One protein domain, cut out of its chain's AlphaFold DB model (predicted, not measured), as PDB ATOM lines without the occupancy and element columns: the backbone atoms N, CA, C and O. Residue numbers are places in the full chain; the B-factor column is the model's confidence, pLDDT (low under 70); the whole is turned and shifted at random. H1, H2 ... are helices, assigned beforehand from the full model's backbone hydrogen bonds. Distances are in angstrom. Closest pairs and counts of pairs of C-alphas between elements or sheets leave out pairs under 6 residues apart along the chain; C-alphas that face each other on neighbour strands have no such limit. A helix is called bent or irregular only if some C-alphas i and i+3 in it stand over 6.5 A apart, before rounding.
ATOM      1  N   TYR A   8      49.280  40.105  84.234       90.19
ATOM      2  CA  TYR A   8      47.899  40.506  84.439       90.19
ATOM      3  C   TYR A   8      47.568  41.732  83.589       90.19
ATOM      4  O   TYR A   8      46.623  41.672  82.807       90.19
ATOM      5  N   SER A   9      48.387  42.786  83.630       89.06
ATOM      6  CA  SER A   9      48.222  43.955  82.754       89.06
ATOM      7  C   SER A   9      48.242  43.563  81.272       89.06
ATOM      8  O   SER A   9      47.360  43.966  80.525       89.06
ATOM      9  N   ILE A  10      49.166  42.685  80.856       91.44
ATOM     10  CA  ILE A  10      49.224  42.198  79.463       91.44
ATOM     11  C   ILE A  10      47.933  41.463  79.072       91.44
ATOM     12  O   ILE A  10      47.434  41.629  77.960       91.44
ATOM     13  N   CYS A  11      47.392  40.625  79.963       94.56
ATOM     14  CA  CYS A  11      46.144  39.916  79.690       94.56
ATOM     15  C   CYS A  11      44.951  40.871  79.583       94.56
ATOM     16  O   CYS A  11      44.099  40.657  78.724       94.56
ATOM     17  N   TYR A  12      44.906  41.910  80.418       93.31
ATOM     18  CA  TYR A  12      43.861  42.927  80.370       93.31
ATOM     19  C   TYR A  12      43.925  43.707  79.052       93.31
ATOM     20  O   TYR A  12      42.946  43.710  78.312       93.31
ATOM     21  N   ASP A  13      45.100  44.236  78.692       92.12
ATOM     22  CA  ASP A  13      45.312  44.986  77.446       92.12
ATOM     23  C   ASP A  13      44.917  44.162  76.211       92.12
ATOM     24  O   ASP A  13      44.208  44.637  75.325       92.12
ATOM     25  N   ILE A  14      45.345  42.894  76.151       94.69
ATOM     26  CA  ILE A  14      45.016  42.006  75.029       94.69
ATOM     27  C   ILE A  14      43.518  41.707  74.977       94.69
ATOM     28  O   ILE A  14      42.960  41.658  73.882       94.69
ATOM     29  N   LEU A  15      42.861  41.493  76.122       95.88
ATOM     30  CA  LEU A  15      41.423  41.236  76.149       95.88
ATOM     31  C   LEU A  15      40.639  42.460  75.658       95.88
ATOM     32  O   LEU A  15      39.755  42.297  74.819       95.88
ATOM     33  N   THR A  16      41.013  43.664  76.093       94.38
ATOM     34  CA  THR A  16      40.420  44.926  75.625       94.38
ATOM     35  C   THR A  16      40.615  45.112  74.118       94.38
ATOM     36  O   THR A  16      39.641  45.309  73.398       94.38
ATOM     37  N   ILE A  17      41.832  44.907  73.597       94.62
ATOM     38  CA  ILE A  17      42.109  44.963  72.148       94.62
ATOM     39  C   ILE A  17      41.253  43.949  71.372       94.62
ATOM     40  O   ILE A  17      40.792  44.224  70.263       94.62
ATOM     41  N   MET A  18      41.056  42.743  71.911       94.81
ATOM     42  CA  MET A  18      40.208  41.734  71.271       94.81
ATOM     43  C   MET A  18      38.741  42.173  71.236       94.81
ATOM     44  O   MET A  18      38.110  42.017  70.191       94.81
ATOM     45  N   VAL A  19      38.220  42.743  72.327       94.75
ATOM     46  CA  VAL A  19      36.866  43.317  72.377       94.75
ATOM     47  C   VAL A  19      36.711  44.416  71.327       94.75
ATOM     48  O   VAL A  19      35.837  44.297  70.472       94.75
ATOM     49  N   GLU A  20      37.601  45.409  71.304       92.56
ATOM     50  CA  GLU A  20      37.547  46.529  70.352       92.56
ATOM     51  C   GLU A  20      37.536  46.050  68.891       92.56
ATOM     52  O   GLU A  20      36.726  46.491  68.073       92.56
ATOM     53  N   ASN A  21      38.404  45.090  68.552       93.94
ATOM     54  CA  ASN A  21      38.451  44.521  67.204       93.94
ATOM     55  C   ASN A  21      37.144  43.810  66.826       93.94
ATOM     56  O   ASN A  21      36.722  43.865  65.666       93.94
ATOM     57  N   LEU A  22      36.512  43.125  67.781       94.94
ATOM     58  CA  LEU A  22      35.235  42.451  67.564       94.94
ATOM     59  C   LEU A  22      34.084  43.444  67.427       94.94
ATOM     60  O   LEU A  22      33.229  43.239  66.569       94.94
ATOM     61  N   GLU A  23      34.079  44.532  68.194       92.50
ATOM     62  CA  GLU A  23      33.082  45.594  68.050       92.50
ATOM     63  C   GLU A  23      33.153  46.256  66.676       92.50
ATOM     64  O   GLU A  23      32.123  46.449  66.033       92.50
ATOM     65  N   VAL A  24      34.362  46.522  66.172       92.19
ATOM     66  CA  VAL A  24      34.549  47.038  64.807       92.19
ATOM     67  C   VAL A  24      34.066  46.024  63.767       92.19
ATOM     68  O   VAL A  24      33.385  46.392  62.811       92.19
ATOM     69  N   LYS A  25      34.410  44.742  63.936       94.06
ATOM     70  CA  LYS A  25      34.018  43.663  63.014       94.06
ATOM     71  C   LYS A  25      32.499  43.470  62.949       94.06
ATOM     72  O   LYS A  25      31.990  43.148  61.876       94.06
ATOM     73  N   HIS A  26      31.811  43.630  64.076       94.25
ATOM     74  CA  HIS A  26      30.381  43.350  64.224       94.25
ATOM     75  C   HIS A  26      29.518  44.608  64.324       94.25
ATOM     76  O   HIS A  26      28.378  44.515  64.763       94.25
ATOM     77  N   GLU A  27      30.044  45.770  63.927       91.06
ATOM     78  CA  GLU A  27      29.309  47.046  63.930       91.06
ATOM     79  C   GLU A  27      28.623  47.328  65.287       91.06
ATOM     80  O   GLU A  27      27.479  47.773  65.346       91.06
ATOM     81  N   SER A  28      29.334  47.033  66.382       85.75
ATOM     82  CA  SER A  28      28.876  47.185  67.771       85.75
ATOM     83  C   SER A  28      27.694  46.289  68.199       85.75
ATOM     84  O   SER A  28      27.040  46.579  69.200       85.75
ATOM     85  N   ASP A  29      27.436  45.162  67.518       91.50
ATOM     86  CA  ASP A  29      26.527  44.111  68.015       91.50
ATOM     87  C   ASP A  29      27.151  43.357  69.209       91.50
ATOM     88  O   ASP A  29      27.857  42.353  69.049       91.50
ATOM     89  N   LEU A  30      26.864  43.840  70.425       89.56
ATOM     90  CA  LEU A  30      27.385  43.285  71.682       89.56
ATOM     91  C   LEU A  30      27.035  41.803  71.881       89.56
ATOM     92  O   LEU A  30      27.837  41.054  72.436       89.56
ATOM     93  N   SER A  31      25.908  41.321  71.340       90.12
ATOM     94  CA  SER A  31      25.548  39.903  71.447       90.12
ATOM     95  C   SER A  31      26.509  39.009  70.660       90.12
ATOM     96  O   SER A  31      26.817  37.896  71.095       90.12
ATOM     97  N   GLN A  32      26.983  39.463  69.495       93.06
ATOM     98  CA  GLN A  32      27.979  38.725  68.707       93.06
ATOM     99  C   GLN A  32      29.372  38.831  69.322       93.06
ATOM    100  O   GLN A  32      30.096  37.834  69.373       93.06
ATOM    101  N   VAL A  33      29.725  40.013  69.835       93.62
ATOM    102  CA  VAL A  33      30.991  40.235  70.546       93.62
ATOM    103  C   VAL A  33      31.075  39.314  71.764       93.62
ATOM    104  O   VAL A  33      32.035  38.552  71.882       93.62
ATOM    105  N   GLY A  34      30.039  39.287  72.607       92.62
ATOM    106  CA  GLY A  34      29.978  38.436  73.794       92.62
ATOM    107  C   GLY A  34      30.084  36.942  73.476       92.62
ATOM    108  O   GLY A  34      30.844  36.223  74.128       92.62
ATOM    109  N   ARG A  35      29.413  36.474  72.412       92.44
ATOM    110  CA  ARG A  35      29.543  35.090  71.911       92.44
ATOM    111  C   ARG A  35      30.970  34.746  71.505       92.44
ATOM    112  O   ARG A  35      31.465  33.681  71.868       92.44
ATOM    113  N   GLU A  36      31.618  35.612  70.728       94.94
ATOM    114  CA  GLU A  36      32.975  35.359  70.238       94.94
ATOM    115  C   GLU A  36      34.024  35.451  71.356       94.94
ATOM    116  O   GLU A  36      34.954  34.645  71.368       94.94
ATOM    117  N   ILE A  37      33.851  36.347  72.336       95.19
ATOM    118  CA  ILE A  37      34.687  36.386  73.546       95.19
ATOM    119  C   ILE A  37      34.508  35.108  74.370       95.19
ATOM    120  O   ILE A  37      35.499  34.492  74.771       95.19
ATOM    121  N   LEU A  38      33.268  34.656  74.579       94.44
ATOM    122  CA  LEU A  38      33.002  33.422  75.315       94.44
ATOM    123  C   LEU A  38      33.618  32.201  74.616       94.44
ATOM    124  O   LEU A  38      34.322  31.419  75.262       94.44
ATOM    125  N   ASP A  39      33.416  32.055  73.301       94.12
ATOM    126  CA  ASP A  39      34.042  30.988  72.506       94.12
ATOM    127  C   ASP A  39      35.572  31.083  72.566       94.12
ATOM    128  O   ASP A  39      36.243  30.083  72.825       94.12
ATOM    129  N   LEU A  40      36.150  32.280  72.418       95.00
ATOM    130  CA  LEU A  40      37.592  32.478  72.539       95.00
ATOM    131  C   LEU A  40      38.115  31.962  73.877       95.00
ATOM    132  O   LEU A  40      39.122  31.254  73.898       95.00
ATOM    133  N   LEU A  41      37.472  32.307  74.989       94.38
ATOM    134  CA  LEU A  41      37.997  32.013  76.318       94.38
ATOM    135  C   LEU A  41      37.745  30.565  76.768       94.38
ATOM    136  O   LEU A  41      38.551  30.013  77.518       94.38
ATOM    137  N   THR A  42      36.693  29.917  76.264       92.31
ATOM    138  CA  THR A  42      36.279  28.573  76.711       92.31
ATOM    139  C   THR A  42      36.587  27.461  75.703       92.31
ATOM    140  O   THR A  42      36.747  26.303  76.098       92.31
ATOM    141  N   ASN A  43      36.765  27.783  74.416       90.38
ATOM    142  CA  ASN A  43      36.980  26.806  73.351       90.38
ATOM    143  C   ASN A  43      38.434  26.781  72.839       90.38
ATOM    144  O   ASN A  43      38.990  27.737  72.284       90.38
ATOM    145  N   ASN A  44      39.062  25.607  72.934       87.12
ATOM    146  CA  ASN A  44      40.420  25.370  72.429       87.12
ATOM    147  C   ASN A  44      40.536  25.423  70.902       87.12
ATOM    148  O   ASN A  44      41.648  25.528  70.384       87.12
ATOM    149  N   GLN A  45      39.411  25.343  70.193       89.50
ATOM    150  CA  GLN A  45      39.339  25.372  68.734       89.50
ATOM    151  C   GLN A  45      38.759  26.679  68.182       89.50
ATOM    152  O   GLN A  45      38.571  26.768  66.972       89.50
ATOM    153  N   SER A  46      38.528  27.691  69.030       92.12
ATOM    154  CA  SER A  46      38.070  29.013  68.588       92.12
ATOM    155  C   SER A  46      38.900  29.544  67.413       92.12
ATOM    156  O   SER A  46      40.136  29.433  67.409       92.12
ATOM    157  N   SER A  47      38.227  30.133  66.425       91.75
ATOM    158  CA  SER A  47      38.858  30.744  65.246       91.75
ATOM    159  C   SER A  47      39.789  31.902  65.624       91.75
ATOM    160  O   SER A  47      40.813  32.101  64.970       91.75
ATOM    161  N   LEU A  48      39.499  32.583  66.734       93.56
ATOM    162  CA  LEU A  48      40.247  33.728  67.259       93.56
ATOM    163  C   LEU A  48      41.564  33.343  67.961       93.56
ATOM    164  O   LEU A  48      42.371  34.201  68.316       93.56
ATOM    165  N   ASN A  49      41.844  32.046  68.137       92.50
ATOM    166  CA  ASN A  49      43.078  31.585  68.780       92.50
ATOM    167  C   ASN A  49      44.356  32.013  68.047       92.50
ATOM    168  O   ASN A  49      45.417  32.091  68.670       92.50
ATOM    169  N   GLN A  50      44.296  32.206  66.727       91.19
ATOM    170  CA  GLN A  50      45.459  32.657  65.959       91.19
ATOM    171  C   GLN A  50      45.771  34.126  66.245       91.19
ATOM    172  O   GLN A  50      46.937  34.452  66.472       91.19
ATOM    173  N   ASP A  51      44.743  34.968  66.318       92.12
ATOM    174  CA  ASP A  51      44.879  36.386  66.653       92.12
ATOM    175  C   ASP A  51      45.382  36.553  68.087       92.12
ATOM    176  O   ASP A  51      46.382  37.234  68.317       92.12
ATOM    177  N   LEU A  52      44.804  35.800  69.032       92.75
ATOM    178  CA  LEU A  52      45.253  35.785  70.424       92.75
ATOM    179  C   LEU A  52      46.739  35.397  70.546       92.75
ATOM    180  O   LEU A  52      47.512  36.053  71.241       92.75
ATOM    181  N   LYS A  53      47.175  34.347  69.833       91.25
ATOM    182  CA  LYS A  53      48.589  33.922  69.808       91.25
ATOM    183  C   LYS A  53      49.512  34.979  69.218       91.25
ATOM    184  O   LYS A  53      50.654  35.080  69.657       91.25
ATOM    185  N   LYS A  54      49.049  35.719  68.210       91.62
ATOM    186  CA  LYS A  54      49.823  36.793  67.593       91.62
ATOM    187  C   LYS A  54      50.044  37.929  68.591       91.62
ATOM    188  O   LYS A  54      51.190  38.311  68.783       91.62
ATOM    189  N   LEU A  55      48.984  38.374  69.270       91.56
ATOM    190  CA  LEU A  55      49.058  39.429  70.289       91.56
ATOM    191  C   LEU A  55      49.979  39.039  71.456       91.56
ATOM    192  O   LEU A  55      50.852  39.807  71.844       91.56
ATOM    193  N   PHE A  56      49.872  37.807  71.967       90.00
ATOM    194  CA  PHE A  56      50.784  37.311  73.009       90.00
ATOM    195  C   PHE A  56      52.218  37.055  72.523       90.00
ATOM    196  O   PHE A  56      53.154  37.040  73.330       90.00
ATOM    197  N   GLY A  57      52.405  36.836  71.219       85.94
ATOM    198  CA  GLY A  57      53.707  36.583  70.605       85.94
ATOM    199  C   GLY A  57      54.685  37.739  70.805       85.94
ATOM    200  O   GLY A  57      55.865  37.492  71.069       85.94
ATOM    201  N   ASP A  58      54.181  38.974  70.793       82.38
ATOM    202  CA  ASP A  58      54.969  40.191  71.024       82.38
ATOM    203  C   ASP A  58      55.566  40.236  72.444       82.38
ATOM    204  O   ASP A  58      56.645  40.791  72.660       82.38
ATOM    205  N   TYR A  59      54.938  39.530  73.389       84.12
ATOM    206  CA  TYR A  59      55.369  39.389  74.783       84.12
ATOM    207  C   TYR A  59      56.096  38.066  75.072       84.12
ATOM    208  O   TYR A  59      56.461  37.790  76.215       84.12
ATOM    209  N   LYS A  60      56.332  37.226  74.049       84.19
ATOM    210  CA  LYS A  60      56.945  35.885  74.167       84.19
ATOM    211  C   LYS A  60      56.185  34.931  75.105       84.19
ATOM    212  O   LYS A  60      56.778  33.997  75.652       84.19
ATOM    213  N   ILE A  61      54.879  35.132  75.280       84.75
ATOM    214  CA  ILE A  61      54.032  34.285  76.129       84.75
ATOM    215  C   ILE A  61      53.541  33.084  75.317       84.75
ATOM    216  O   ILE A  61      52.878  33.229  74.293       84.75
ATOM    217  N   THR A  62      53.852  31.871  75.780       81.50
ATOM    218  CA  THR A  62      53.499  30.627  75.068       81.50
ATOM    219  C   THR A  62      52.342  29.857  75.705       81.50
ATOM    220  O   THR A  62      51.729  29.020  75.044       81.50
ATOM    221  N   ASN A  63      52.033  30.110  76.981       86.62
ATOM    222  CA  ASN A  63      50.997  29.381  77.714       86.62
ATOM    223  C   ASN A  63      49.629  30.071  77.618       86.62
ATOM    224  O   ASN A  63      49.113  30.620  78.585       86.62
ATOM    225  N   ILE A  64      49.043  30.029  76.423       88.56
ATOM    226  CA  ILE A  64      47.779  30.712  76.105       88.56
ATOM    227  C   ILE A  64      46.608  30.225  76.971       88.56
ATOM    228  O   ILE A  64      45.708  30.998  77.272       88.56
ATOM    229  N   GLN A  65      46.606  28.955  77.384       89.44
ATOM    230  CA  GLN A  65      45.491  28.381  78.142       89.44
ATOM    231  C   GLN A  65      45.382  28.963  79.548       89.44
ATOM    232  O   GLN A  65      44.288  29.310  79.988       89.44
ATOM    233  N   ASP A  66      46.513  29.137  80.228       89.81
ATOM    234  CA  ASP A  66      46.507  29.803  81.527       89.81
ATOM    235  C   ASP A  66      46.163  31.294  81.383       89.81
ATOM    236  O   ASP A  66      45.498  31.846  82.255       89.81
ATOM    237  N   MET A  67      46.515  31.931  80.258       92.19
ATOM    238  CA  MET A  67      46.167  33.339  80.019       92.19
ATOM    239  C   MET A  67      44.663  33.523  79.827       92.19
ATOM    240  O   MET A  67      44.077  34.428  80.411       92.19
ATOM    241  N   LYS A  68      44.014  32.617  79.087       93.94
ATOM    242  CA  LYS A  68      42.550  32.610  78.955       93.94
ATOM    243  C   LYS A  68      41.853  32.461  80.301       93.94
ATOM    244  O   LYS A  68      40.852  33.120  80.538       93.94
ATOM    245  N   ARG A  69      42.387  31.632  81.203       92.44
ATOM    246  CA  ARG A  69      41.843  31.492  82.563       92.44
ATOM    247  C   ARG A  69      41.967  32.780  83.368       92.44
ATOM    248  O   ARG A  69      41.024  33.136  84.058       92.44
ATOM    249  N   ILE A  70      43.093  33.483  83.258       93.19
ATOM    250  CA  ILE A  70      43.260  34.803  83.883       93.19
ATOM    251  C   ILE A  70      42.235  35.795  83.304       93.19
ATOM    252  O   ILE A  70      41.533  36.450  84.068       93.19
ATOM    253  N   MET A  71      42.087  35.843  81.977       95.56
ATOM    254  CA  MET A  71      41.102  36.685  81.281       95.56
ATOM    255  C   MET A  71      39.648  36.374  81.681       95.56
ATOM    256  O   MET A  71      38.854  37.291  81.859       95.56
ATOM    257  N   LEU A  72      39.298  35.100  81.885       95.56
ATOM    258  CA  LEU A  72      37.974  34.703  82.384       95.56
ATOM    259  C   LEU A  72      37.680  35.285  83.769       95.56
ATOM    260  O   LEU A  72      36.565  35.729  84.016       95.56
ATOM    261  N   LEU A  73      38.670  35.303  84.664       95.88
ATOM    262  CA  LEU A  73      38.515  35.871  86.007       95.88
ATOM    263  C   LEU A  73      38.449  37.407  85.990       95.88
ATOM    264  O   LEU A  73      37.812  37.999  86.863       95.88
ATOM    265  N   MET A  74      39.068  38.053  84.993       96.31
ATOM    266  CA  MET A  74      38.991  39.506  84.818       96.31
ATOM    267  C   MET A  74      37.548  39.959  84.639       96.31
ATOM    268  O   MET A  74      37.127  40.852  85.371       96.31
ATOM    269  N   ILE A  75      36.794  39.310  83.743       96.62
ATOM    270  CA  ILE A  75      35.431  39.717  83.372       96.62
ATOM    271  C   ILE A  75      34.560  39.954  84.625       96.62
ATOM    272  O   ILE A  75      34.212  41.106  84.872       96.62
ATOM    273  N   PRO A  76      34.310  38.972  85.516       96.31
ATOM    274  CA  PRO A  76      33.480  39.195  86.703       96.31
ATOM    275  C   PRO A  76      34.060  40.202  87.692       96.31
ATOM    276  O   PRO A  76      33.304  40.942  88.317       96.31
ATOM    277  N   SER A  77      35.387  40.247  87.859       96.38
ATOM    278  CA  SER A  77      36.010  41.188  88.797       96.38
ATOM    279  C   SER A  77      35.860  42.647  88.351       96.38
ATOM    280  O   SER A  77      35.570  43.506  89.182       96.38
ATOM    281  N   LYS A  78      35.973  42.927  87.047       96.50
ATOM    282  CA  LYS A  78      35.727  44.259  86.477       96.50
ATOM    283  C   LYS A  78      34.247  44.600  86.448       96.50
ATOM    284  O   LYS A  78      33.885  45.708  86.829       96.50
ATOM    285  N   SER A  79      33.392  43.641  86.096       96.25
ATOM    286  CA  SER A  79      31.940  43.819  86.154       96.25
ATOM    287  C   SER A  79      31.490  44.153  87.574       96.25
ATOM    288  O   SER A  79      30.718  45.083  87.757       96.25
ATOM    289  N   TYR A  80      32.059  43.508  88.600       97.19
ATOM    290  CA  TYR A  80      31.808  43.873  89.997       97.19
ATOM    291  C   TYR A  80      32.197  45.328  90.294       97.19
ATOM    292  O   TYR A  80      31.424  46.051  90.916       97.19
ATOM    293  N   MET A  81      33.382  45.773  89.858       96.12
ATOM    294  CA  MET A  81      33.822  47.162  90.047       96.12
ATOM    295  C   MET A  81      32.897  48.160  89.340       96.12
ATOM    296  O   MET A  81      32.568  49.184  89.936       96.12
ATOM    297  N   ASN A  82      32.454  47.842  88.118       95.44
ATOM    298  CA  ASN A  82      31.507  48.647  87.344       95.44
ATOM    299  C   ASN A  82      30.168  48.785  88.082       95.44
ATOM    300  O   ASN A  82      29.773  49.878  88.478       95.44
ATOM    301  N   LEU A  83      29.533  47.646  88.372       95.62
ATOM    302  CA  LEU A  83      28.227  47.558  89.027       95.62
ATOM    303  C   LEU A  83      28.238  48.217  90.409       95.62
ATOM    304  O   LEU A  83      27.297  48.915  90.789       95.62
ATOM    305  N   TYR A  84      29.312  48.012  91.179       96.19
ATOM    306  CA  TYR A  84      29.441  48.619  92.498       96.19
ATOM    307  C   TYR A  84      29.606  50.139  92.416       96.19
ATOM    308  O   TYR A  84      29.017  50.862  93.223       96.19
ATOM    309  N   TYR A  85      30.379  50.633  91.447       95.69
ATOM    310  CA  TYR A  85      30.519  52.067  91.221       95.69
ATOM    311  C   TYR A  85      29.177  52.697  90.827       95.69
ATOM    312  O   TYR A  85      28.756  53.664  91.465       95.69
ATOM    313  N   ASP A  86      28.472  52.110  89.857       94.44
ATOM    314  CA  ASP A  86      27.161  52.583  89.392       94.44
ATOM    315  C   ASP A  86      26.139  52.631  90.535       94.44
ATOM    316  O   ASP A  86      25.468  53.649  90.739       94.44
ATOM    317  N   LYS A  87      26.116  51.593  91.382       94.25
ATOM    318  CA  LYS A  87      25.305  51.559  92.606       94.25
ATOM    319  C   LYS A  87      25.600  52.735  93.540       94.25
ATOM    320  O   LYS A  87      24.677  53.337  94.084       94.25
ATOM    321  N   LEU A  88      26.871  53.082  93.749       94.19
ATOM    322  CA  LEU A  88      27.241  54.225  94.595       94.19
ATOM    323  C   LEU A  88      26.836  55.570  93.982       94.19
ATOM    324  O   LEU A  88      26.613  56.531  94.726       94.19
ATOM    325  N   LYS A  89      26.767  55.666  92.650       93.00
ATOM    326  CA  LYS A  89      26.336  56.883  91.943       93.00
ATOM    327  C   LYS A  89      24.821  56.967  91.748       93.00
ATOM    328  O   LYS A  89      24.324  58.033  91.380       93.00
ATOM    329  N   GLY A  90      24.085  55.903  92.073       90.00
ATOM    330  CA  GLY A  90      22.642  55.819  91.848       90.00
ATOM    331  C   GLY A  90      22.309  55.831  90.360       90.00
ATOM    332  O   GLY A  90      21.385  56.531  89.948       90.00
ATOM    333  N   ILE A  91      23.133  55.150  89.560       90.25
ATOM    334  CA  ILE A  91      22.851  54.842  88.159       90.25
ATOM    335  C   ILE A  91      21.981  53.580  88.193       90.25
ATOM    336  O   ILE A  91      22.481  52.458  88.283       90.25
ATOM    337  N   ASP A  92      20.668  53.795  88.266       73.06
ATOM    338  CA  ASP A  92      19.704  52.742  88.584       73.06
ATOM    339  C   ASP A  92      19.439  51.837  87.373       73.06
ATOM    340  O   ASP A  92      18.890  52.275  86.359       73.06
ATOM    341  N   ASN A  93      19.766  50.553  87.521       74.69
ATOM    342  CA  ASN A  93      19.270  49.457  86.693       74.69
ATOM    343  C   ASN A  93      18.971  48.262  87.627       74.69
ATOM    344  O   ASN A  93      19.905  47.757  88.253       74.69
ATOM    345  N   PRO A  94      17.706  47.817  87.771       72.25
ATOM    346  CA  PRO A  94      17.349  46.701  88.652       72.25
ATOM    347  C   PRO A  94      18.166  45.427  88.400       72.25
ATOM    348  O   PRO A  94      18.566  44.759  89.353       72.25
ATOM    349  N   ASP A  95      18.491  45.146  87.137       79.44
ATOM    350  CA  ASP A  95      19.268  43.966  86.751       79.44
ATOM    351  C   ASP A  95      20.714  44.045  87.291       79.44
ATOM    352  O   ASP A  95      21.308  43.031  87.664       79.44
ATOM    353  N   ASN A  96      21.263  45.259  87.432       85.94
ATOM    354  CA  ASN A  96      22.612  45.476  87.963       85.94
ATOM    355  C   ASN A  96      22.710  45.128  89.455       85.94
ATOM    356  O   ASN A  96      23.736  44.608  89.903       85.94
ATOM    357  N   GLU A  97      21.663  45.403  90.243       86.44
ATOM    358  CA  GLU A  97      21.655  45.052  91.667       86.44
ATOM    359  C   GLU A  97      21.596  43.537  91.872       86.44
ATOM    360  O   GLU A  97      22.341  43.003  92.699       86.44
ATOM    361  N   GLU A  98      20.752  42.844  91.103       89.44
ATOM    362  CA  GLU A  98      20.644  41.384  91.151       89.44
ATOM    363  C   GLU A  98      21.962  40.716  90.742       89.44
ATOM    364  O   GLU A  98      22.448  39.823  91.445       89.44
ATOM    365  N   LEU A  99      22.598  41.205  89.672       92.62
ATOM    366  CA  LEU A  99      23.887  40.699  89.204       92.62
ATOM    367  C   LEU A  99      25.006  40.919  90.233       92.62
ATOM    368  O   LEU A  99      25.806  40.016  90.492       92.62
ATOM    369  N   LEU A 100      25.044  42.091  90.875       93.62
ATOM    370  CA  LEU A 100      26.007  42.383  91.938       93.62
ATOM    371  C   LEU A 100      25.805  41.462  93.154       93.62
ATOM    372  O   LEU A 100      26.776  40.912  93.679       93.62
ATOM    373  N   MET A 101      24.553  41.249  93.574       92.31
ATOM    374  CA  MET A 101      24.215  40.321  94.660       92.31
ATOM    375  C   MET A 101      24.593  38.877  94.326       92.31
ATOM    376  O   MET A 101      25.050  38.143  95.202       92.31
ATOM    377  N   PHE A 102      24.422  38.465  93.071       93.00
ATOM    378  CA  PHE A 102      24.854  37.156  92.605       93.00
ATOM    379  C   PHE A 102      26.378  37.012  92.697       93.00
ATOM    380  O   PHE A 102      26.862  36.069  93.328       93.00
ATOM    381  N   LEU A 103      27.138  37.981  92.172       95.12
ATOM    382  CA  LEU A 103      28.602  37.986  92.256       95.12
ATOM    383  C   LEU A 103      29.109  37.954  93.704       95.12
ATOM    384  O   LEU A 103      30.111  37.290  93.982       95.12
ATOM    385  N   ASP A 104      28.411  38.591  94.650       94.94
ATOM    386  CA  ASP A 104      28.741  38.532  96.082       94.94
ATOM    387  C   ASP A 104      28.758  37.099  96.643       94.94
ATOM    388  O   ASP A 104      29.497  36.827  97.595       94.94
ATOM    389  N   THR A 105      28.050  36.153  96.021       94.69
ATOM    390  CA  THR A 105      28.002  34.749  96.465       94.69
ATOM    391  C   THR A 105      29.117  33.864  95.913       94.69
ATOM    392  O   THR A 105      29.350  32.795  96.472       94.69
ATOM    393  N   LEU A 106      29.816  34.303  94.862       95.12
ATOM    394  CA  LEU A 106      30.750  33.456  94.116       95.12
ATOM    395  C   LEU A 106      32.204  33.578  94.580       95.12
ATOM    396  O   LEU A 106      32.646  34.648  95.007       95.12
ATOM    397  N   ASP A 107      32.978  32.514  94.403       95.00
ATOM    398  CA  ASP A 107      34.441  32.569  94.380       95.00
ATOM    399  C   ASP A 107      35.011  32.271  92.978       95.00
ATOM    400  O   ASP A 107      34.288  31.975  92.028       95.00
ATOM    401  N   TYR A 108      36.331  32.360  92.821       93.62
ATOM    402  CA  TYR A 108      37.010  32.145  91.543       93.62
ATOM    403  C   TYR A 108      36.773  30.739  90.966       93.62
ATOM    404  O   TYR A 108      36.824  30.560  89.748       93.62
ATOM    405  N   SER A 109      36.542  29.728  91.809       93.94
ATOM    406  CA  SER A 109      36.236  28.371  91.357       93.94
ATOM    407  C   SER A 109      34.824  28.314  90.784       93.94
ATOM    408  O   SER A 109      34.622  27.706  89.729       93.94
ATOM    409  N   ASP A 110      33.864  28.966  91.441       94.56
ATOM    410  CA  ASP A 110      32.499  29.103  90.930       94.56
ATOM    411  C   ASP A 110      32.479  29.863  89.600       94.56
ATOM    412  O   ASP A 110      31.839  29.414  88.651       94.56
ATOM    413  N   ILE A 111      33.251  30.953  89.494       92.94
ATOM    414  CA  ILE A 111      33.403  31.723  88.253       92.94
ATOM    415  C   ILE A 111      33.908  30.848  87.110       92.94
ATOM    416  O   ILE A 111      33.315  30.844  86.033       92.94
ATOM    417  N   LEU A 112      34.987  30.089  87.318       91.00
ATOM    418  CA  LEU A 112      35.506  29.231  86.254       91.00
ATOM    419  C   LEU A 112      34.447  28.223  85.803       91.00
ATOM    420  O   LEU A 112      34.291  28.025  84.604       91.00
ATOM    421  N   ASN A 113      33.686  27.634  86.729       91.69
ATOM    422  CA  ASN A 113      32.609  26.706  86.383       91.69
ATOM    423  C   ASN A 113      31.452  27.389  85.638       91.69
ATOM    424  O   ASN A 113      30.917  26.796  84.703       91.69
ATOM    425  N   LEU A 114      31.092  28.620  86.016       91.88
ATOM    426  CA  LEU A 114      30.016  29.394  85.397       91.88
ATOM    427  C   LEU A 114      30.247  29.576  83.891       91.88
ATOM    428  O   LEU A 114      29.351  29.302  83.097       91.88
ATOM    429  N   PHE A 115      31.466  29.938  83.483       90.19
ATOM    430  CA  PHE A 115      31.798  30.132  82.064       90.19
ATOM    431  C   PHE A 115      31.804  28.834  81.238       90.19
ATOM    432  O   PHE A 115      31.746  28.895  80.014       90.19
ATOM    433  N   TYR A 116      31.851  27.660  81.878       88.19
ATOM    434  CA  TYR A 116      31.694  26.358  81.214       88.19
ATOM    435  C   TYR A 116      30.296  25.748  81.412       88.19
ATOM    436  O   TYR A 116      30.088  24.584  81.060       88.19
ATOM    437  N   SER A 117      29.357  26.491  82.002       85.44
ATOM    438  CA  SER A 117      27.996  26.026  82.273       85.44
ATOM    439  C   SER A 117      27.040  26.292  81.103       85.44
ATOM    440  O   SER A 117      27.360  27.026  80.171       85.44
ATOM    441  N   ASP A 118      25.844  25.701  81.172       74.25
ATOM    442  CA  ASP A 118      24.765  25.940  80.204       74.25
ATOM    443  C   ASP A 118      24.029  27.281  80.442       74.25
ATOM    444  O   ASP A 118      23.148  27.641  79.659       74.25
ATOM    445  N   ASP A 119      24.360  28.026  81.508       78.44
ATOM    446  CA  ASP A 119      23.748  29.324  81.833       78.44
ATOM    447  C   ASP A 119      24.441  30.468  81.081       78.44
ATOM    448  O   ASP A 119      25.242  31.243  81.607       78.44
ATOM    449  N   VAL A 120      24.168  30.516  79.782       80.06
ATOM    450  CA  VAL A 120      24.846  31.420  78.852       80.06
ATOM    451  C   VAL A 120      24.370  32.875  79.007       80.06
ATOM    452  O   VAL A 120      25.125  33.803  78.723       80.06
ATOM    453  N   GLU A 121      23.138  33.096  79.471       85.06
ATOM    454  CA  GLU A 121      22.549  34.438  79.588       85.06
ATOM    455  C   GLU A 121      23.268  35.278  80.647       85.06
ATOM    456  O   GLU A 121      23.710  36.391  80.361       85.06
ATOM    457  N   LEU A 122      23.487  34.703  81.830       86.62
ATOM    458  CA  LEU A 122      24.220  35.353  82.913       86.62
ATOM    459  C   LEU A 122      25.673  35.669  82.528       86.62
ATOM    460  O   LEU A 122      26.209  36.726  82.861       86.62
ATOM    461  N   VAL A 123      26.319  34.760  81.794       90.31
ATOM    462  CA  VAL A 123      27.686  34.966  81.303       90.31
ATOM    463  C   VAL A 123      27.747  36.130  80.313       90.31
ATOM    464  O   VAL A 123      28.682  36.927  80.383       90.31
ATOM    465  N   TYR A 124      26.755  36.274  79.430       90.81
ATOM    466  CA  TYR A 124      26.698  37.422  78.525       90.81
ATOM    467  C   TYR A 124      26.478  38.737  79.264       90.81
ATOM    468  O   TYR A 124      27.202  39.681  78.974       90.81
ATOM    469  N   GLN A 125      25.616  38.782  80.283       91.12
ATOM    470  CA  GLN A 125      25.459  39.987  81.110       91.12
ATOM    471  C   GLN A 125      26.780  40.408  81.776       91.12
ATOM    472  O   GLN A 125      27.118  41.593  81.817       91.12
ATOM    473  N   LEU A 126      27.569  39.443  82.264       93.81
ATOM    474  CA  LEU A 126      28.890  39.723  82.829       93.81
ATOM    475  C   LEU A 126      29.874  40.241  81.779       93.81
ATOM    476  O   LEU A 126      30.654  41.138  82.097       93.81
ATOM    477  N   ILE A 127      29.852  39.688  80.563       94.50
ATOM    478  CA  ILE A 127      30.696  40.159  79.461       94.50
ATOM    479  C   ILE A 127      30.289  41.573  79.039       94.50
ATOM    480  O   ILE A 127      31.172  42.412  78.903       94.50
ATOM    481  N   ASP A 128      28.996  41.867  78.914       92.69
ATOM    482  CA  ASP A 128      28.501  43.208  78.575       92.69
ATOM    483  C   ASP A 128      28.953  44.235  79.626       92.69
ATOM    484  O   ASP A 128      29.572  45.243  79.284       92.69
ATOM    485  N   CYS A 129      28.803  43.915  80.918       93.69
ATOM    486  CA  CYS A 129      29.300  44.759  82.011       93.69
ATOM    487  C   CYS A 129      30.822  44.980  81.965       93.69
ATOM    488  O   CYS A 129      31.306  46.041  82.368       93.69
ATOM    489  N   PHE A 130      31.586  43.979  81.518       95.38
ATOM    490  CA  PHE A 130      33.032  44.097  81.337       95.38
ATOM    491  C   PHE A 130      33.366  45.001  80.150       95.38
ATOM    492  O   PHE A 130      34.236  45.859  80.276       95.38
ATOM    493  N   ILE A 131      32.663  44.849  79.025       93.81
ATOM    494  CA  ILE A 131      32.836  45.704  77.845       93.81
ATOM    495  C   ILE A 131      32.567  47.164  78.231       93.81
ATOM    496  O   ILE A 131      33.405  48.026  77.960       93.81
ATOM    497  N   ASP A 132      31.474  47.432  78.946       91.69
ATOM    498  CA  ASP A 132      31.154  48.773  79.446       91.69
ATOM    499  C   ASP A 132      32.260  49.325  80.348       91.69
ATOM    500  O   ASP A 132      32.678  50.470  80.182       91.69
ATOM    501  N   TYR A 133      32.800  48.506  81.256       93.81
ATOM    502  CA  TYR A 133      33.933  48.902  82.094       93.81
ATOM    503  C   TYR A 133      35.151  49.312  81.254       93.81
ATOM    504  O   TYR A 133      35.769  50.337  81.536       93.81
ATOM    505  N   THR A 134      35.498  48.536  80.218       91.31
ATOM    506  CA  THR A 134      36.686  48.801  79.383       91.31
ATOM    507  C   THR A 134      36.571  50.052  78.519       91.31
ATOM    508  O   THR A 134      37.590  50.621  78.142       91.31
ATOM    509  N   LYS A 135      35.346  50.499  78.227       89.06
ATOM    510  CA  LYS A 135      35.083  51.701  77.425       89.06
ATOM    511  C   LYS A 135      35.118  52.992  78.226       89.06
ATOM    512  O   LYS A 135      35.113  54.062  77.628       89.06
ATOM    513  N   ARG A 136      35.090  52.911  79.556       92.12
ATOM    514  CA  ARG A 136      35.085  54.088  80.425       92.12
ATOM    515  C   ARG A 136      36.506  54.649  80.578       92.12
ATOM    516  O   ARG A 136      37.482  53.901  80.517       92.12
ATOM    517  N   PRO A 137      36.652  55.962  80.821       93.44
ATOM    518  CA  PRO A 137      37.963  56.598  80.844       93.44
ATOM    519  C   PRO A 137      38.800  56.126  82.036       93.44
ATOM    520  O   PRO A 137      38.275  55.730  83.077       93.44
ATOM    521  N   TYR A 138      40.122  56.299  81.959       91.62
ATOM    522  CA  TYR A 138      41.035  55.922  83.052       91.62
ATOM    523  C   TYR A 138      40.683  56.566  84.414       91.62
ATOM    524  O   TYR A 138      41.058  56.055  85.474       91.62
ATOM    525  N   ILE A 139      39.989  57.712  84.409       94.62
ATOM    526  CA  ILE A 139      39.528  58.400  85.624       94.62
ATOM    527  C   ILE A 139      38.498  57.526  86.353       94.62
ATOM    528  O   ILE A 139      38.617  57.326  87.563       94.62
ATOM    529  N   PHE A 140      37.540  56.963  85.613       95.06
ATOM    530  CA  PHE A 140      36.546  56.027  86.131       95.06
ATOM    531  C   PHE A 140      37.224  54.786  86.705       95.06
ATOM    532  O   PHE A 140      36.914  54.376  87.821       95.06
ATOM    533  N   GLU A 141      38.194  54.221  85.981       92.38
ATOM    534  CA  GLU A 141      38.919  53.029  86.421       92.38
ATOM    535  C   GLU A 141      39.606  53.248  87.782       92.38
ATOM    536  O   GLU A 141      39.511  52.422  88.688       92.38
ATOM    537  N   ASN A 142      40.262  54.396  87.966       92.44
ATOM    538  CA  ASN A 142      40.905  54.731  89.236       92.44
ATOM    539  C   ASN A 142      39.898  54.924  90.371       92.44
ATOM    540  O   ASN A 142      40.139  54.494  91.502       92.44
ATOM    541  N   LEU A 143      38.767  55.561  90.077       94.06
ATOM    542  CA  LEU A 143      37.742  55.814  91.079       94.06
ATOM    543  C   LEU A 143      37.001  54.536  91.469       94.06
ATOM    544  O   LEU A 143      36.770  54.334  92.656       94.06
ATOM    545  N   SER A 144      36.704  53.632  90.535       94.62
ATOM    546  CA  SER A 144      36.095  52.335  90.855       94.62
ATOM    547  C   SER A 144      37.005  51.495  91.758       94.62
ATOM    548  O   SER A 144      36.549  50.995  92.792       94.62
ATOM    549  N   LYS A 145      38.317  51.446  91.471       94.19
ATOM    550  CA  LYS A 145      39.334  50.843  92.356       94.19
ATOM    551  C   LYS A 145      39.322  51.468  93.755       94.19
ATOM    552  O   LYS A 145      39.323  50.753  94.760       94.19
ATOM    553  N   GLU A 146      39.306  52.798  93.842       93.38
ATOM    554  CA  GLU A 146      39.291  53.497  95.128       93.38
ATOM    555  C   GLU A 146      38.008  53.221  95.925       93.38
ATOM    556  O   GLU A 146      38.080  53.016  97.139       93.38
ATOM    557  N   GLU A 147      36.846  53.150  95.270       94.81
ATOM    558  CA  GLU A 147      35.582  52.838  95.940       94.81
ATOM    559  C   GLU A 147      35.581  51.419  96.528       94.81
ATOM    560  O   GLU A 147      35.151  51.246  97.672       94.81
ATOM    561  N   ILE A 148      36.147  50.426  95.827       95.56
ATOM    562  CA  ILE A 148      36.355  49.070  96.369       95.56
ATOM    563  C   ILE A 148      37.183  49.109  97.660       95.56
ATOM    564  O   ILE A 148      36.850  48.435  98.642       95.56
ATOM    565  N   ILE A 149      38.264  49.892  97.674       93.00
ATOM    566  CA  ILE A 149      39.165  50.003  98.828       93.00
ATOM    567  C   ILE A 149      38.460  50.707  99.993       93.00
ATOM    568  O   ILE A 149      38.447  50.189 101.115       93.00
ATOM    569  N   ASN A 150      37.828  51.854  99.733       94.19
ATOM    570  CA  ASN A 150      37.138  52.654 100.746       94.19
ATOM    571  C   ASN A 150      35.982  51.888 101.402       94.19
ATOM    572  O   ASN A 150      35.774  52.000 102.615       94.19
ATOM    573  N   HIS A 151      35.288  51.049 100.632       96.12
ATOM    574  CA  HIS A 151      34.175  50.228 101.108       96.12
ATOM    575  C   HIS A 151      34.596  48.838 101.612       96.12
ATOM    576  O   HIS A 151      33.744  48.036 101.992       96.12
ATOM    577  N   LYS A 152      35.906  48.564 101.714       95.62
ATOM    578  CA  LYS A 152      36.479  47.312 102.247       95.62
ATOM    579  C   LYS A 152      36.078  46.056 101.460       95.62
ATOM    580  O   LYS A 152      36.006  44.966 102.029       95.62
ATOM    581  N   LEU A 153      35.879  46.192 100.151       95.94
ATOM    582  CA  LEU A 153      35.493  45.102  99.249       95.94
ATOM    583  C   LEU A 153      36.686  44.394  98.598       95.94
ATOM    584  O   LEU A 153      36.502  43.434  97.856       95.94
ATOM    585  N   THR A 154      37.920  44.785  98.931       95.00
ATOM    586  CA  THR A 154      39.143  44.136  98.433       95.00
ATOM    587  C   THR A 154      39.119  42.619  98.616       95.00
ATOM    588  O   THR A 154      39.487  41.892  97.702       95.00
ATOM    589  N   LYS A 155      38.646  42.115  99.768       95.25
ATOM    590  CA  LYS A 155      38.542  40.665 100.000       95.25
ATOM    591  C   LYS A 155      37.627  39.998  98.973       95.25
ATOM    592  O   LYS A 155      38.009  38.980  98.417       95.25
ATOM    593  N   LYS A 156      36.458  40.589  98.720       96.00
ATOM    594  CA  LYS A 156      35.460  40.052  97.793       96.00
ATOM    595  C   LYS A 156      35.973  40.043  96.355       96.00
ATOM    596  O   LYS A 156      35.848  39.044  95.659       96.00
ATOM    597  N   ILE A 157      36.626  41.124  95.943       96.00
ATOM    598  CA  ILE A 157      37.283  41.204  94.639       96.00
ATOM    599  C   ILE A 157      38.351  40.108  94.476       96.00
ATOM    600  O   ILE A 157      38.395  39.451  93.441       96.00
ATOM    601  N   LEU A 158      39.165  39.856  95.506       95.25
ATOM    602  CA  LEU A 158      40.175  38.791  95.475       95.25
ATOM    603  C   LEU A 158      39.579  37.377  95.554       95.25
ATOM    604  O   LEU A 158      40.219  36.428  95.103       95.25
ATOM    605  N   GLU A 159      38.377  37.220  96.115       96.56
ATOM    606  CA  GLU A 159      37.620  35.964  96.056       96.56
ATOM    607  C   GLU A 159      37.159  35.671  94.627       96.56
ATOM    608  O   GLU A 159      37.271  34.524  94.209       96.56
ATOM    609  N   LEU A 160      36.722  36.685  93.867       96.38
ATOM    610  CA  LEU A 160      36.364  36.548  92.446       96.38
ATOM    611  C   LEU A 160      37.594  36.343  91.553       96.38
ATOM    612  O   LEU A 160      37.578  35.506  90.655       96.38
ATOM    613  N   ASN A 161      38.659  37.107  91.799       95.94
ATOM    614  CA  ASN A 161      39.884  37.091  91.010       95.94
ATOM    615  C   ASN A 161      41.116  37.341  91.901       95.94
ATOM    616  O   ASN A 161      41.453  38.492  92.198       95.94
ATOM    617  N   PRO A 162      41.855  36.286  92.283       92.62
ATOM    618  CA  PRO A 162      43.033  36.414  93.139       92.62
ATOM    619  C   PRO A 162      44.156  37.285  92.554       92.62
ATOM    620  O   PRO A 162      44.996  37.783  93.307       92.62
ATOM    621  N   PHE A 163      44.195  37.472  91.230       92.12
ATOM    622  CA  PHE A 163      45.221  38.267  90.552       92.12
ATOM    623  C   PHE A 163      44.929  39.771  90.566       92.12
ATOM    624  O   PHE A 163      45.836  40.563  90.319       92.12
ATOM    625  N   GLU A 164      43.714  40.183  90.945       91.38
ATOM    626  CA  GLU A 164      43.314  41.595  90.995       91.38
ATOM    627  C   GLU A 164      44.153  42.413  91.994       91.38
ATOM    628  O   GLU A 164      44.195  43.636  91.914       91.38
ATOM    629  N   VAL A 165      44.890  41.760  92.903       85.62
ATOM    630  CA  VAL A 165      45.865  42.421  93.788       85.62
ATOM    631  C   VAL A 165      46.906  43.237  93.014       85.62
ATOM    632  O   VAL A 165      47.350  44.272  93.510       85.62
ATOM    633  N   LEU A 166      47.272  42.796  91.806       84.12
ATOM    634  CA  LEU A 166      48.229  43.485  90.940       84.12
ATOM    635  C   LEU A 166      47.649  44.810  90.427       84.12
ATOM    636  O   LEU A 166      48.316  45.836  90.480       84.12
ATOM    637  N   ASN A 167      46.369  44.798  90.058       85.00
ATOM    638  CA  ASN A 167      45.651  45.960  89.541       85.00
ATOM    639  C   ASN A 167      45.070  46.881  90.633       85.00
ATOM    640  O   ASN A 167      44.848  48.062  90.409       85.00
ATOM    641  N   LEU A 168      44.805  46.386  91.841       82.94
ATOM    642  CA  LEU A 168      44.448  47.256  92.968       82.94
ATOM    643  C   LEU A 168      45.677  47.948  93.567       82.94
ATOM    644  O   LEU A 168      45.538  48.958  94.254       82.94
ATOM    645  N   GLY A 169      46.877  47.407  93.337       72.81
ATOM    646  CA  GLY A 169      48.131  47.960  93.842       72.81
ATOM    647  C   GLY A 169      48.605  49.223  93.117       72.81
ATOM    648  O   GLY A 169      49.420  49.956  93.678       72.81
ATOM    649  N   ASP A 170      48.100  49.489  91.910       74.25
ATOM    650  CA  ASP A 170      48.528  50.596  91.046       74.25
ATOM    651  C   ASP A 170      47.575  51.806  91.040       74.25
ATOM    652  O   ASP A 170      47.812  52.770  90.310       74.25
ATOM    653  N   TYR A 171      46.521  51.779  91.863       79.81
ATOM    654  CA  TYR A 171      45.461  52.783  91.803       79.81
ATOM    655  C   TYR A 171      45.955  54.200  92.143       79.81
ATOM    656  O   TYR A 171      46.739  54.412  93.079       79.81
ATOM    657  N   LEU A 172      45.430  55.193  91.421       80.44
ATOM    658  CA  LEU A 172      45.623  56.605  91.726       80.44
ATOM    659  C   LEU A 172      44.463  57.115  92.604       80.44
ATOM    660  O   LEU A 172      43.325  57.155  92.142       80.44
ATOM    661  N   PRO A 173      44.708  57.552  93.854       83.38
ATOM    662  CA  PRO A 173      43.644  58.081  94.708       83.38
ATOM    663  C   PRO A 173      43.014  59.360  94.136       83.38
ATOM    664  O   PRO A 173      43.742  60.237  93.670       83.38
ATOM    665  N   LYS A 174      41.703  59.566  94.322       86.00
ATOM    666  CA  LYS A 174      40.935  60.755  93.893       86.00
ATOM    667  C   LYS A 174      41.579  62.075  94.279       86.00
ATOM    668  O   LYS A 174      41.523  63.037  93.528       86.00
TER     669      LYS A 174
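This is residues 8 to 174 of the 335 residues of an uncharacterized protein of Clostridium sp. CAG:609 (UniProt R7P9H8). A long helix, H4, runs through the middle of a globule of crossed helices, and helices pack on it from several sides along its length. H7 crosses it on one side and H9 on the opposite side; the hairpin of H1 and H2 meets its first half, H5 and H8 pack further along it, and H3 sits at one end of the globule on H1. The printed part has 167 residues with ten named helices, H1 to H10 in order along the chain, and no named strand; its class is all helix. It is compact, with a radius of gyration of the C-alphas of 15.3 A, and spans 41 by 31 by 31 A.

Begin at Tyr 8, where H1 runs through residues 8 to 25, and go on to H2, residues 30 to 42. These two form a helical hairpin: they touch, closest at the C-alphas of Leu 22 and Val 33, 5.6 A apart, and run opposite ways at a steep tilt of 43 degrees. Next comes H3, residues 49 to 57, which touches H1, with the C-alphas of Ile 14 and Leu 55 closest at 6.7 A. Then follow H4 through residues 64 to 89; it is the hub, touching seven other helices. Residues 8 to 15 of H1 touch it about perpendicular, at 81 degrees, with the C-alphas of Cys 11 and Met 71 closest at 6.2 A. H2 touches it with residues 41 to 42 alone, and the closest C-alphas, of Leu 41 and Lys 68, are 5.3 A apart. H5, residues 94 to 105, runs the opposite way to H4 at a steep tilt of 53 degrees and touches it, closest at the C-alphas of Leu 83 and Asn 96, 6.1 A. H6, residues 108 to 115, touches H4 closest at the C-alphas of Leu 73 and Tyr 108, 6.8 A. H7, residues 120 to 135, touches H4 with 19 pairs of C-alphas within 8 A, about perpendicular at 75 degrees; the closest, of Ser 79 and Phe 130, are 4.9 A apart. H8, residues 138 to 150, touches H4 at Tyr 85 and Ser 144, whose C-alphas, the closest, are 5.6 A apart. H9, residues 154 to 160, touches H4 closest at the C-alphas of Ser 77 and Leu 160, 5.9 A. H10, residues 164 to 168, only just touches H1, with 3 pairs of C-alphas within 8 A, closest at Tyr 8 and Leu 166, 7.2 A. Among the pairs that stay apart are H3 and H8, and H7 and H9. In H1, H2, H3, H6, H7, H8, H9 and H10 every O i to N i+4 pair is within hydrogen-bond range; in H4 it is 21 of 22 and in H5 7 of 8.

Find C-alpha 8 at (47.899, 40.506, 84.439); from there H1 runs 25.7 A to C-alpha 25, and H2 then covers 17.9 A. Past H3, look for C-alpha 64 at (47.779, 30.712, 76.105), where H4 begins; it runs 37.4 A to C-alpha 89 at (26.336, 56.883, 91.943). H4 is neither bent nor irregular, but only just: C-alphas 73 and 76 are 6.1 A apart. H5 measures 17.8 A, H7 22.8 A and H8 18.4 A. H10 ends at C-alpha 168, (44.448, 47.256, 92.968).

The two C-alphas farthest apart, those of Lys 60 and Pro 94, are 43.5 A apart. The printed part has no cut, and no link between its helices is long. The mean pLDDT of the printed part is 91.2, and no printed residue is under 70.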